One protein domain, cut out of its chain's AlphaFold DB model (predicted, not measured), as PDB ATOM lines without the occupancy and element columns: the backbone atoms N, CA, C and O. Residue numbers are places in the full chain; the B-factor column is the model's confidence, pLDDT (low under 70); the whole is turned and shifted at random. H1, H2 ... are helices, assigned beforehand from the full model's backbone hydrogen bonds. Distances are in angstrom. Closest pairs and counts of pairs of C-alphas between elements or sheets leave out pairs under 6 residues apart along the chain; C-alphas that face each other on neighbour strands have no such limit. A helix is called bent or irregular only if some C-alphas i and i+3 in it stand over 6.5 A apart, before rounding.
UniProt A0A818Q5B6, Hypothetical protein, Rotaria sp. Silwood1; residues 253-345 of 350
ATOM      1  N   PHE A 253      49.637 -63.975  -0.428       93.44
ATOM      2  CA  PHE A 253      49.300 -63.110   0.699       93.44
ATOM      3  C   PHE A 253      48.482 -61.883   0.253       93.44
ATOM      4  O   PHE A 253      48.742 -61.340  -0.821       93.44
ATOM      5  N   PRO A 254      47.494 -61.443   1.060       92.62
ATOM      6  CA  PRO A 254      47.074 -62.052   2.329       92.62
ATOM      7  C   PRO A 254      46.312 -63.376   2.156       92.62
ATOM      8  O   PRO A 254      46.024 -64.047   3.142       92.62
ATOM      9  N   ARG A 255      46.004 -63.769   0.916       92.69
ATOM     10  CA  ARG A 255      45.413 -65.067   0.579       92.69
ATOM     11  C   ARG A 255      45.986 -65.615  -0.735       92.69
ATOM     12  O   ARG A 255      46.517 -64.828  -1.522       92.69
ATOM     13  N   PRO A 256      45.846 -66.924  -1.009       95.38
ATOM     14  CA  PRO A 256      46.235 -67.513  -2.287       95.38
ATOM     15  C   PRO A 256      45.663 -66.762  -3.494       95.38
ATOM     16  O   PRO A 256      44.495 -66.369  -3.476       95.38
ATOM     17  N   ASN A 257      46.469 -66.623  -4.550       95.75
ATOM     18  CA  ASN A 257      46.103 -65.969  -5.813       95.75
ATOM     19  C   ASN A 257      45.684 -64.489  -5.671       95.75
ATOM     20  O   ASN A 257      44.765 -64.029  -6.352       95.75
ATOM     21  N   THR A 258      46.345 -63.737  -4.791       97.12
ATOM     22  CA  THR A 258      46.164 -62.283  -4.672       97.12
ATOM     23  C   THR A 258      46.978 -61.571  -5.749       97.12
ATOM     24  O   THR A 258      48.201 -61.660  -5.760       97.12
ATOM     25  N   TYR A 259      46.322 -60.811  -6.626       98.06
ATOM     26  CA  TYR A 259      47.002 -59.986  -7.628       98.06
ATOM     27  C   TYR A 259      47.108 -58.543  -7.128       98.06
ATOM     28  O   TYR A 259      46.251 -57.709  -7.421       98.06
ATOM     29  N   TRP A 260      48.159 -58.244  -6.362       98.12
ATOM     30  CA  TRP A 260      48.363 -56.931  -5.737       98.12
ATOM     31  C   TRP A 260      48.301 -55.776  -6.728       98.12
ATOM     32  O   TRP A 260      47.540 -54.829  -6.529       98.12
ATOM     33  N   PHE A 261      49.067 -55.852  -7.813       98.56
ATOM     34  CA  PHE A 261      49.109 -54.765  -8.779       98.56
ATOM     35  C   PHE A 261      47.784 -54.621  -9.533       98.56
ATOM     36  O   PHE A 261      47.217 -53.531  -9.593       98.56
ATOM     37  N   ARG A 262      47.266 -55.730 -10.075       98.50
ATOM     38  CA  ARG A 262      46.055 -55.755 -10.909       98.50
ATOM     39  C   ARG A 262      44.798 -55.360 -10.141       98.50
ATOM     40  O   ARG A 262      44.029 -54.536 -10.629       98.50
ATOM     41  N   ASP A 263      44.592 -55.946  -8.965       98.62
ATOM     42  CA  ASP A 263      43.321 -55.851  -8.248       98.62
ATOM     43  C   ASP A 263      43.335 -54.779  -7.156       98.62
ATOM     44  O   ASP A 263      42.267 -54.361  -6.716       98.62
ATOM     45  N   TRP A 264      44.505 -54.292  -6.732       98.62
ATOM     46  CA  TRP A 264      44.601 -53.240  -5.720       98.62
ATOM     47  C   TRP A 264      45.363 -52.005  -6.189       98.62
ATOM     48  O   TRP A 264      44.746 -50.953  -6.359       98.62
ATOM     49  N   LEU A 265      46.677 -52.108  -6.407       98.62
ATOM     50  CA  LEU A 265      47.548 -50.937  -6.545       98.62
ATOM     51  C   LEU A 265      47.206 -50.106  -7.777       98.62
ATOM     52  O   LEU A 265      47.101 -48.890  -7.668       98.62
ATOM     53  N   TYR A 266      46.973 -50.733  -8.932       98.62
ATOM     54  CA  TYR A 266      46.638 -50.011 -10.156       98.62
ATOM     55  C   TYR A 266      45.232 -49.376 -10.107       98.62
ATOM     56  O   TYR A 266      45.112 -48.184 -10.416       98.62
ATOM     57  N   PRO A 267      44.164 -50.072  -9.655       98.56
ATOM     58  CA  PRO A 267      42.869 -49.435  -9.394       98.56
ATOM     59  C   PRO A 267      42.928 -48.295  -8.371       98.56
ATOM     60  O   PRO A 267      42.287 -47.263  -8.567       98.56
ATOM     61  N   TRP A 268      43.687 -48.463  -7.287       98.62
ATOM     62  CA  TRP A 268      43.875 -47.446  -6.253       98.62
ATOM     63  C   TRP A 268      44.599 -46.211  -6.792       98.62
ATOM     64  O   TRP A 268      44.098 -45.092  -6.670       98.62
ATOM     65  N   TYR A 269      45.726 -46.435  -7.466       98.62
ATOM     66  CA  TYR A 269      46.528 -45.420  -8.134       98.62
ATOM     67  C   TYR A 269      45.689 -44.598  -9.111       98.62
ATOM     68  O   TYR A 269      45.579 -43.383  -8.957       98.62
ATOM     69  N   THR A 270      45.042 -45.253 -10.079       97.88
ATOM     70  CA  THR A 270      44.283 -44.575 -11.142       97.88
ATOM     71  C   THR A 270      43.074 -43.810 -10.607       97.88
ATOM     72  O   THR A 270      42.829 -42.682 -11.030       97.88
ATOM     73  N   ARG A 271      42.342 -44.370  -9.637       95.38
ATOM     74  CA  ARG A 271      41.143 -43.731  -9.079       95.38
ATOM     75  C   ARG A 271      41.448 -42.449  -8.305       95.38
ATOM     76  O   ARG A 271      40.663 -41.511  -8.375       95.38
ATOM     77  N   GLY A 272      42.569 -42.401  -7.588       94.06
ATOM     78  CA  GLY A 272      42.950 -41.245  -6.769       94.06
ATOM     79  C   GLY A 272      43.704 -40.129  -7.504       94.06
ATOM     80  O   GLY A 272      44.095 -39.138  -6.882       94.06
ATOM     81  N   GLY A 273      43.913 -40.263  -8.818       97.31
ATOM     82  CA  GLY A 273      44.694 -39.301  -9.598       97.31
ATOM     83  C   GLY A 273      46.190 -39.615  -9.647       97.31
ATOM     84  O   GLY A 273      47.016 -38.703  -9.606       97.31
ATOM     85  N   GLU A 274      46.531 -40.898  -9.765       98.31
ATOM     86  CA  GLU A 274      47.858 -41.390 -10.148       98.31
ATOM     87  C   GLU A 274      48.945 -41.039  -9.118       98.31
ATOM     88  O   GLU A 274      48.804 -41.396  -7.945       98.31
ATOM     89  N   THR A 275      50.019 -40.339  -9.508       98.56
ATOM     90  CA  THR A 275      51.103 -39.898  -8.607       98.56
ATOM     91  C   THR A 275      50.559 -39.238  -7.341       98.56
ATOM     92  O   THR A 275      51.074 -39.453  -6.242       98.56
ATOM     93  N   LYS A 276      49.473 -38.461  -7.473       98.50
ATOM     94  CA  LYS A 276      48.822 -37.780  -6.351       98.50
ATOM     95  C   LYS A 276      48.376 -38.767  -5.272       98.50
ATOM     96  O   LYS A 276      48.524 -38.457  -4.093       98.50
ATOM     97  N   THR A 277      47.869 -39.936  -5.657       98.62
ATOM     98  CA  THR A 277      47.422 -40.989  -4.739       98.62
ATOM     99  C   THR A 277      48.581 -41.493  -3.882       98.62
ATOM    100  O   THR A 277      48.482 -41.482  -2.657       98.62
ATOM    101  N   LEU A 278      49.704 -41.869  -4.507       98.69
ATOM    102  CA  LEU A 278      50.882 -42.393  -3.798       98.69
ATOM    103  C   LEU A 278      51.445 -41.347  -2.832       98.69
ATOM    104  O   LEU A 278      51.656 -41.605  -1.650       98.69
ATOM    105  N   VAL A 279      51.609 -40.124  -3.331       98.75
ATOM    106  CA  VAL A 279      52.120 -38.986  -2.568       98.75
ATOM    107  C   VAL A 279      51.208 -38.650  -1.382       98.75
ATOM    108  O   VAL A 279      51.690 -38.399  -0.277       98.75
ATOM    109  N   ASN A 280      49.888 -38.655  -1.581       98.69
ATOM    110  CA  ASN A 280      48.930 -38.396  -0.510       98.69
ATOM    111  C   ASN A 280      48.945 -39.486   0.557       98.69
ATOM    112  O   ASN A 280      48.801 -39.160   1.729       98.69
ATOM    113  N   PHE A 281      49.140 -40.749   0.185       98.81
ATOM    114  CA  PHE A 281      49.212 -41.847   1.144       98.81
ATOM    115  C   PHE A 281      50.336 -41.641   2.158       98.81
ATOM    116  O   PHE A 281      50.078 -41.577   3.361       98.81
ATOM    117  N   PHE A 282      51.561 -41.423   1.677       98.75
ATOM    118  CA  PHE A 282      52.703 -41.155   2.549       98.75
ATOM    119  C   PHE A 282      52.552 -39.841   3.321       98.75
ATOM    120  O   PHE A 282      52.926 -39.770   4.491       98.75
ATOM    121  N   ARG A 283      51.931 -38.812   2.727       98.62
ATOM    122  CA  ARG A 283      51.642 -37.554   3.433       98.62
ATOM    123  C   ARG A 283      50.656 -37.753   4.586       98.62
ATOM    124  O   ARG A 283      50.868 -37.201   5.661       98.62
ATOM    125  N   LEU A 284      49.597 -38.534   4.376       98.81
ATOM    126  CA  LEU A 284      48.617 -38.856   5.413       98.81
ATOM    127  C   LEU A 284      49.256 -39.680   6.530       98.81
ATOM    128  O   LEU A 284      49.041 -39.361   7.698       98.81
ATOM    129  N   LEU A 285      50.075 -40.682   6.196       98.62
ATOM    130  CA  LEU A 285      50.843 -41.432   7.193       98.62
ATOM    131  C   LEU A 285      51.726 -40.495   8.017       98.62
ATOM    132  O   LEU A 285      51.648 -40.497   9.245       98.62
ATOM    133  N   ALA A 286      52.478 -39.620   7.353       98.25
ATOM    134  CA  ALA A 286      53.347 -38.672   8.029       98.25
ATOM    135  C   ALA A 286      52.594 -37.699   8.936       98.25
ATOM    136  O   ALA A 286      53.130 -37.294   9.968       98.25
ATOM    137  N   GLN A 287      51.371 -37.324   8.576       97.94
ATOM    138  CA  GLN A 287      50.569 -36.390   9.352       97.94
ATOM    139  C   GLN A 287      49.851 -37.053  10.534       97.94
ATOM    140  O   GLN A 287      49.771 -36.450  11.602       97.94
ATOM    141  N   TYR A 288      49.315 -38.259  10.345       98.38
ATOM    142  CA  TYR A 288      48.329 -38.834  11.264       98.38
ATOM    143  C   TYR A 288      48.753 -40.146  11.913       98.38
ATOM    144  O   TYR A 288      48.242 -40.473  12.983       98.38
ATOM    145  N   PHE A 289      49.651 -40.922  11.301       98.56
ATOM    146  CA  PHE A 289      50.002 -42.227  11.848       98.56
ATOM    147  C   PHE A 289      50.891 -42.075  13.102       98.56
ATOM    148  O   PHE A 289      51.782 -41.218  13.112       98.56
ATOM    149  N   PRO A 290      50.677 -42.867  14.176       98.19
ATOM    150  CA  PRO A 290      51.370 -42.668  15.448       98.19
ATOM    151  C   PRO A 290      52.897 -42.767  15.353       98.19
ATOM    152  O   PRO A 290      53.435 -43.675  14.716       98.19
ATOM    153  N   LYS A 291      53.591 -41.874  16.064       98.31
ATOM    154  CA  LYS A 291      55.058 -41.821  16.175       98.31
ATOM    155  C   LYS A 291      55.498 -41.826  17.634       98.31
ATOM    156  O   LYS A 291      54.727 -41.434  18.512       98.31
ATOM    157  N   HIS A 292      56.727 -42.260  17.905       97.94
ATOM    158  CA  HIS A 292      57.281 -42.179  19.253       97.94
ATOM    159  C   HIS A 292      57.423 -40.705  19.679       97.94
ATOM    160  O   HIS A 292      57.886 -39.887  18.874       97.94
ATOM    161  N   PRO A 293      57.052 -40.345  20.925       96.62
ATOM    162  CA  PRO A 293      57.116 -38.966  21.402       96.62
ATOM    163  C   PRO A 293      58.488 -38.323  21.179       96.62
ATOM    164  O   PRO A 293      59.514 -38.897  21.534       96.62
ATOM    165  N   GLY A 294      58.501 -37.122  20.597       94.62
ATOM    166  CA  GLY A 294      59.731 -36.363  20.339       94.62
ATOM    167  C   GLY A 294      60.581 -36.875  19.172       94.62
ATOM    168  O   GLY A 294      61.679 -36.367  18.965       94.62
ATOM    169  N   THR A 295      60.093 -37.848  18.399       95.56
ATOM    170  CA  THR A 295      60.802 -38.402  17.237       95.56
ATOM    171  C   THR A 295      59.922 -38.373  15.992       95.56
ATOM    172  O   THR A 295      58.707 -38.187  16.071       95.56
ATOM    173  N   ASN A 296      60.538 -38.637  14.840       95.88
ATOM    174  CA  ASN A 296      59.819 -38.874  13.592       95.88
ATOM    175  C   ASN A 296      59.610 -40.366  13.283       95.88
ATOM    176  O   ASN A 296      59.058 -40.689  12.230       95.88
ATOM    177  N   HIS A 297      60.002 -41.258  14.200       97.88
ATOM    178  CA  HIS A 297      59.853 -42.700  14.043       97.88
ATOM    179  C   HIS A 297      58.417 -43.148  14.275       97.88
ATOM    180  O   HIS A 297      57.854 -42.885  15.342       97.88
ATOM    181  N   TYR A 298      57.836 -43.862  13.309       98.12
ATOM    182  CA  TYR A 298      56.540 -44.507  13.507       98.12
ATOM    183  C   TYR A 298      56.600 -45.489  14.680       98.12
ATOM    184  O   TYR A 298      57.564 -46.231  14.840       98.12
ATOM    185  N   ALA A 299      55.561 -45.474  15.513       97.88
ATOM    186  CA  ALA A 299      55.563 -46.185  16.789       97.88
ATOM    187  C   ALA A 299      55.210 -47.676  16.675       97.88
ATOM    188  O   ALA A 299      55.360 -48.417  17.646       97.88
ATOM    189  N   ARG A 300      54.651 -48.101  15.535       96.31
ATOM    190  CA  ARG A 300      54.165 -49.467  15.299       96.31
ATOM    191  C   ARG A 300      53.891 -49.722  13.818       96.31
ATOM    192  O   ARG A 300      53.784 -48.775  13.043       96.31
ATOM    193  N   SER A 301      53.667 -50.984  13.468       96.19
ATOM    194  CA  SER A 301      53.071 -51.358  12.184       96.19
ATOM    195  C   SER A 301      51.574 -51.014  12.128       96.19
ATOM    196  O   SER A 301      50.889 -50.906  13.157       96.19
ATOM    197  N   MET A 302      51.060 -50.840  10.913       96.25
ATOM    198  CA  MET A 302      49.644 -50.666  10.618       96.25
ATOM    199  C   MET A 302      48.947 -52.011  10.433       96.25
ATOM    200  O   MET A 302      49.559 -53.001  10.036       96.25
ATOM    201  N   ASN A 303      47.644 -52.032  10.689       97.31
ATOM    202  CA  ASN A 303      46.785 -53.169  10.365       97.31
ATOM    203  C   ASN A 303      46.054 -52.970   9.019       97.31
ATOM    204  O   ASN A 303      46.143 -51.914   8.390       97.31
ATOM    205  N   TRP A 304      45.308 -53.983   8.570       97.50
ATOM    206  CA  TRP A 304      44.608 -53.943   7.281       97.50
ATOM    207  C   TRP A 304      43.545 -52.847   7.216       97.50
ATOM    208  O   TRP A 304      43.429 -52.151   6.206       97.50
ATOM    209  N   GLY A 305      42.783 -52.659   8.292       98.25
ATOM    210  CA  GLY A 305      41.778 -51.601   8.357       98.25
ATOM    211  C   GLY A 305      42.375 -50.203   8.219       98.25
ATOM    212  O   GLY A 305      41.835 -49.373   7.489       98.25
ATOM    213  N   GLU A 306      43.518 -49.959   8.857       98.69
ATOM    214  CA  GLU A 306      44.285 -48.720   8.723       98.69
ATOM    215  C   GLU A 306      44.829 -48.557   7.308       98.69
ATOM    216  O   GLU A 306      44.612 -47.512   6.699       98.69
ATOM    217  N   PHE A 307      45.436 -49.597   6.732       98.56
ATOM    218  CA  PHE A 307      45.913 -49.559   5.349       98.56
ATOM    219  C   PHE A 307      44.808 -49.133   4.376       98.56
ATOM    220  O   PHE A 307      44.996 -48.222   3.567       98.56
ATOM    221  N   ILE A 308      43.623 -49.736   4.488       98.69
ATOM    222  CA  ILE A 308      42.480 -49.453   3.612       98.69
ATOM    223  C   ILE A 308      41.897 -48.061   3.892       98.69
ATOM    224  O   ILE A 308      41.507 -47.360   2.956       98.69
ATOM    225  N   HIS A 309      41.857 -47.623   5.152       98.88
ATOM    226  CA  HIS A 309      41.379 -46.292   5.533       98.88
ATOM    227  C   HIS A 309      42.296 -45.174   5.012       98.88
ATOM    228  O   HIS A 309      41.821 -44.257   4.340       98.88
ATOM    229  N   PHE A 310      43.611 -45.284   5.224       98.88
ATOM    230  CA  PHE A 310      44.594 -44.327   4.702       98.88
ATOM    231  C   PHE A 310      44.632 -44.342   3.170       98.88
ATOM    232  O   PHE A 310      44.679 -43.280   2.549       98.88
ATOM    233  N   SER A 311      44.520 -45.518   2.545       98.81
ATOM    234  CA  SER A 311      44.413 -45.638   1.083       98.81
ATOM    235  C   SER A 311      43.153 -44.964   0.537       98.81
ATOM    236  O   SER A 311      43.209 -44.327  -0.515       98.81
ATOM    237  N   SER A 312      42.031 -45.054   1.263       98.88
ATOM    238  CA  SER A 312      40.781 -44.370   0.908       98.88
ATOM    239  C   SER A 312      40.924 -42.852   0.987       98.88
ATOM    240  O   SER A 312      40.545 -42.147   0.055       98.88
ATOM    241  N   GLY A 313      41.547 -42.344   2.055       98.81
ATOM    242  CA  GLY A 313      41.879 -40.923   2.178       98.81
ATOM    243  C   GLY A 313      42.799 -40.434   1.065       98.81
ATOM    244  O   GLY A 313      42.559 -39.384   0.474       98.81
ATOM    245  N   ALA A 314      43.820 -41.223   0.726       98.75
ATOM    246  CA  ALA A 314      44.763 -40.894  -0.335       98.75
ATOM    247  C   ALA A 314      44.089 -40.800  -1.712       98.75
ATOM    248  O   ALA A 314      44.400 -39.892  -2.485       98.75
ATOM    249  N   ALA A 315      43.144 -41.707  -1.982       98.56
ATOM    250  CA  ALA A 315      42.356 -41.731  -3.210       98.56
ATOM    251  C   ALA A 315      41.162 -40.757  -3.205       98.56
ATOM    252  O   ALA A 315      40.543 -40.540  -4.244       98.56
ATOM    253  N   GLY A 316      40.812 -40.184  -2.050       98.25
ATOM    254  CA  GLY A 316      39.641 -39.322  -1.879       98.25
ATOM    255  C   GLY A 316      38.295 -40.049  -1.962       98.25
ATOM    256  O   GLY A 316      37.257 -39.392  -1.966       98.25
ATOM    257  N   THR A 317      38.276 -41.384  -2.006       97.94
ATOM    258  CA  THR A 317      37.048 -42.194  -2.045       97.94
ATOM    259  C   THR A 317      37.214 -43.502  -1.278       97.94
ATOM    260  O   THR A 317      38.324 -44.011  -1.128       97.94
ATOM    261  N   ASN A 318      36.114 -44.063  -0.784       98.38
ATOM    262  CA  ASN A 318      36.117 -45.307  -0.028       98.38
ATOM    263  C   ASN A 318      36.580 -46.509  -0.878       98.38
ATOM    264  O   ASN A 318      35.870 -46.997  -1.759       98.38
ATOM    265  N   MET A 319      37.756 -47.045  -0.546       98.44
ATOM    266  CA  MET A 319      38.385 -48.163  -1.254       98.44
ATOM    267  C   MET A 319      38.004 -49.544  -0.704       98.44
ATOM    268  O   MET A 319      38.504 -50.551  -1.206       98.44
ATOM    269  N   LYS A 320      37.086 -49.638   0.271       98.44
ATOM    270  CA  LYS A 320      36.649 -50.917   0.863       98.44
ATOM    271  C   LYS A 320      36.196 -51.931  -0.189       98.44
ATOM    272  O   LYS A 320      36.650 -53.067  -0.167       98.44
ATOM    273  N   ASN A 321      35.363 -51.527  -1.150       98.38
ATOM    274  CA  ASN A 321      34.885 -52.448  -2.192       98.38
ATOM    275  C   ASN A 321      36.025 -52.988  -3.067       98.38
ATOM    276  O   ASN A 321      36.004 -54.153  -3.449       98.38
ATOM    277  N   GLN A 322      37.040 -52.165  -3.344       98.62
ATOM    278  CA  GLN A 322      38.221 -52.617  -4.076       98.62
ATOM    279  C   GLN A 322      39.063 -53.583  -3.231       98.62
ATOM    280  O   GLN A 322      39.560 -54.577  -3.750       98.62
ATOM    281  N   ALA A 323      39.172 -53.334  -1.924       98.44
ATOM    282  CA  ALA A 323      39.874 -54.223  -1.005       98.44
ATOM    283  C   ALA A 323      39.182 -55.593  -0.890       98.44
ATOM    284  O   ALA A 323      39.869 -56.608  -0.872       98.44
ATOM    285  N   ILE A 324      37.842 -55.642  -0.902       98.38
ATOM    286  CA  ILE A 324      37.077 -56.904  -0.953       98.38
ATOM    287  C   ILE A 324      37.475 -57.727  -2.189       98.38
ATOM    288  O   ILE A 324      37.689 -58.936  -2.081       98.38
ATOM    289  N   ILE A 325      37.591 -57.076  -3.352       97.62
ATOM    290  CA  ILE A 325      37.996 -57.727  -4.605       97.62
ATOM    291  C   ILE A 325      39.425 -58.267  -4.476       97.62
ATOM    292  O   ILE A 325      39.648 -59.460  -4.679       97.62
ATOM    293  N   ALA A 326      40.373 -57.414  -4.084       97.81
ATOM    294  CA  ALA A 326      41.789 -57.763  -4.047       97.81
ATOM    295  C   ALA A 326      42.125 -58.795  -2.961       97.81
ATOM    296  O   ALA A 326      42.703 -59.846  -3.230       97.81
ATOM    297  N   PHE A 327      41.724 -58.522  -1.723       96.88
ATOM    298  CA  PHE A 327      42.232 -59.204  -0.531       96.88
ATOM    299  C   PHE A 327      41.205 -60.131   0.120       96.88
ATOM    300  O   PHE A 327      41.559 -60.965   0.953       96.88
ATOM    301  N   GLY A 328      39.934 -60.023  -0.270       96.38
ATOM    302  CA  GLY A 328      38.828 -60.559   0.513       96.38
ATOM    303  C   GLY A 328      38.494 -59.640   1.687       96.38
ATOM    304  O   GLY A 328      39.010 -58.529   1.800       96.38
ATOM    305  N   TRP A 329      37.574 -60.083   2.543       97.56
ATOM    306  CA  TRP A 329      37.103 -59.255   3.649       97.56
ATOM    307  C   TRP A 329      36.633 -60.095   4.825       97.56
ATOM    308  O   TRP A 329      35.644 -60.821   4.731       97.56
ATOM    309  N   THR A 330      37.365 -60.012   5.930       96.62
ATOM    310  CA  THR A 330      37.057 -60.738   7.163       96.62
ATOM    311  C   THR A 330      36.368 -59.822   8.170       96.62
ATOM    312  O   THR A 330      36.467 -58.596   8.085       96.62
ATOM    313  N   SER A 331      35.713 -60.405   9.176       98.06
ATOM    314  CA  SER A 331      35.159 -59.634  10.298       98.06
ATOM    315  C   SER A 331      36.236 -58.841  11.045       98.06
ATOM    316  O   SER A 331      35.961 -57.762  11.558       98.06
ATOM    317  N   GLU A 332      37.475 -59.340  11.074       96.88
ATOM    318  CA  GLU A 332      38.597 -58.620  11.675       96.88
ATOM    319  C   GLU A 332      38.972 -57.375  10.861       96.88
ATOM    320  O   GLU A 332      39.108 -56.294  11.428       96.88
ATOM    321  N   MET A 333      39.045 -57.482   9.530       97.31
ATOM    322  CA  MET A 333      39.262 -56.315   8.662       97.31
ATOM    323  C   MET A 333      38.127 -55.295   8.791       97.31
ATOM    324  O   MET A 333      38.390 -54.095   8.813       97.31
ATOM    325  N   GLU A 334      36.877 -55.751   8.923       98.56
ATOM    326  CA  GLU A 334      35.728 -54.876   9.185       98.56
ATOM    327  C   GLU A 334      35.913 -54.083  10.486       98.56
ATOM    328  O   GLU A 334      35.788 -52.857  10.491       98.56
ATOM    329  N   ASN A 335      36.250 -54.771  11.580       98.69
ATOM    330  CA  ASN A 335      36.458 -54.149  12.886       98.69
ATOM    331  C   ASN A 335      37.622 -53.156  12.857       98.69
ATOM    332  O   ASN A 335      37.476 -52.019  13.310       98.69
ATOM    333  N   GLN A 336      38.756 -53.554  12.277       98.50
ATOM    334  CA  GLN A 336      39.928 -52.698  12.115       98.50
ATOM    335  C   GLN A 336      39.617 -51.462  11.267       98.50
ATOM    336  O   GLN A 336      40.025 -50.361  11.623       98.50
ATOM    337  N   PHE A 337      38.876 -51.614  10.165       98.75
ATOM    338  CA  PHE A 337      38.528 -50.503   9.278       98.75
ATOM    339  C   PHE A 337      37.605 -49.501   9.973       98.75
ATOM    340  O   PHE A 337      37.838 -48.294   9.913       98.75
ATOM    341  N   ASN A 338      36.587 -49.985  10.688       98.69
ATOM    342  CA  ASN A 338      35.691 -49.125  11.458       98.69
ATOM    343  C   ASN A 338      36.430 -48.421  12.605       98.69
ATOM    344  O   ASN A 338      36.214 -47.229  12.828       98.69
ATOM    345  N   LYS A 339      37.356 -49.119  13.276       98.75
ATOM    346  CA  LYS A 339      38.224 -48.512  14.289       98.75
ATOM    347  C   LYS A 339      39.132 -47.440  13.685       98.75
ATOM    348  O   LYS A 339      39.176 -46.338  14.219       98.75
ATOM    349  N   ALA A 340      39.784 -47.712  12.555       98.75
ATOM    350  CA  ALA A 340      40.652 -46.752  11.875       98.75
ATOM    351  C   ALA A 340      39.891 -45.475  11.484       98.75
ATOM    352  O   ALA A 340      40.380 -44.375  11.720       98.75
ATOM    353  N   ARG A 341      38.656 -45.600  10.983       98.56
ATOM    354  CA  ARG A 341      37.794 -44.442  10.690       98.56
ATOM    355  C   ARG A 341      37.487 -43.581  11.914       98.56
ATOM    356  O   ARG A 341      37.307 -42.377  11.765       98.56
ATOM    357  N   SER A 342      37.386 -44.190  13.093       98.38
ATOM    358  CA  SER A 342      37.180 -43.468  14.350       98.38
ATOM    359  C   SER A 342      38.476 -42.838  14.858       98.38
ATOM    360  O   SER A 342      38.480 -41.667  15.225       98.38
ATOM    361  N   ASP A 343      39.571 -43.600  14.880       98.62
ATOM    362  CA  ASP A 343      40.868 -43.157  15.400       98.62
ATOM    363  C   ASP A 343      41.490 -42.045  14.534       98.62
ATOM    364  O   ASP A 343      42.159 -41.155  15.054       98.62
ATOM    365  N   PHE A 344      41.241 -42.076  13.220       98.56
ATOM    366  CA  PHE A 344      41.795 -41.149  12.229       98.56
ATOM    367  C   PHE A 344      40.698 -40.360  11.496       98.56
ATOM    368  O   PHE A 344      40.790 -40.107  10.298       98.56
ATOM    369  N   ALA A 345      39.660 -39.924  12.217       98.25
ATOM    370  CA  ALA A 345      38.476 -39.263  11.649       98.25
ATOM    371  C   ALA A 345      38.756 -37.986  10.823       98.25
ATOM    372  O   ALA A 345      37.900 -37.546  10.056       98.25
TER     373      ALA A 345
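This is residues 253 to 345 of the 350 residues of the protein "Hypothetical protein" of Rotaria sp. Silwood1 (UniProt A0A818Q5B6). Helix H3 forms the middle, with H2 and H5 packed on it at steep angles; H1 and H4 lie side by side in opposite directions, and H1 makes a corner with H2. A long loop, residues 289 to 303, reaches out to Gly 294 and returns to H3. The printed part has 93 residues with five named helices, H1 to H5 in chain order, and no named strand; its class is all helix. It is compact, with a radius of gyration of the C-alphas of 13.4 A and spans of 41 by 31 by 22 A.

Find C-alpha 260 at (48.363, -56.931, -5.737), where H1, residues 260 to 271, begins; it is only just irregular, with C-alphas 263 and 266 7.0 A apart. H2, residues 275 to 288, runs 20.1 A. H3 covers residues 304 to 315, 16.3 A, and H4 residues 320 to 327, 10.1 A. H5, residues 331 to 343, runs 18.2 A to C-alpha 343 at (40.868, -43.157, 15.400).

Start at H3, the hub, which touches the other four helices. H5 touches its residues 304 to 309, closest at the C-alphas of Gly 305 and Phe 337, 3.6 A, at a steep tilt of 54 degrees. H2 touches its residues 310 to 315, closest at the C-alphas of Phe 281 and Ala 314, 4.8 A, at a steep tilt of 55 degrees, opposite ways. H1 touches H4, closest at the C-alphas of Asp 263 and Ala 326, 4.9 A, at a shallow tilt of 26 degrees, opposite ways. H1 and H2 touch only at the corner, about perpendicular at 87 degrees. H2 and H5 are apart. Every O i to N i+4 pair is within hydrogen-bond range in H2, H3, H4 and H5; in H1, 5 of 8 are.

Look to the C-alphas of Asn 257 and Gly 294 for the two farthest apart, 41.8 A. The printed part has no cut; the link from H2 to H3 is long and the other three are tight. The mean pLDDT of the printed part is 97.8, and no printed residue is under 70.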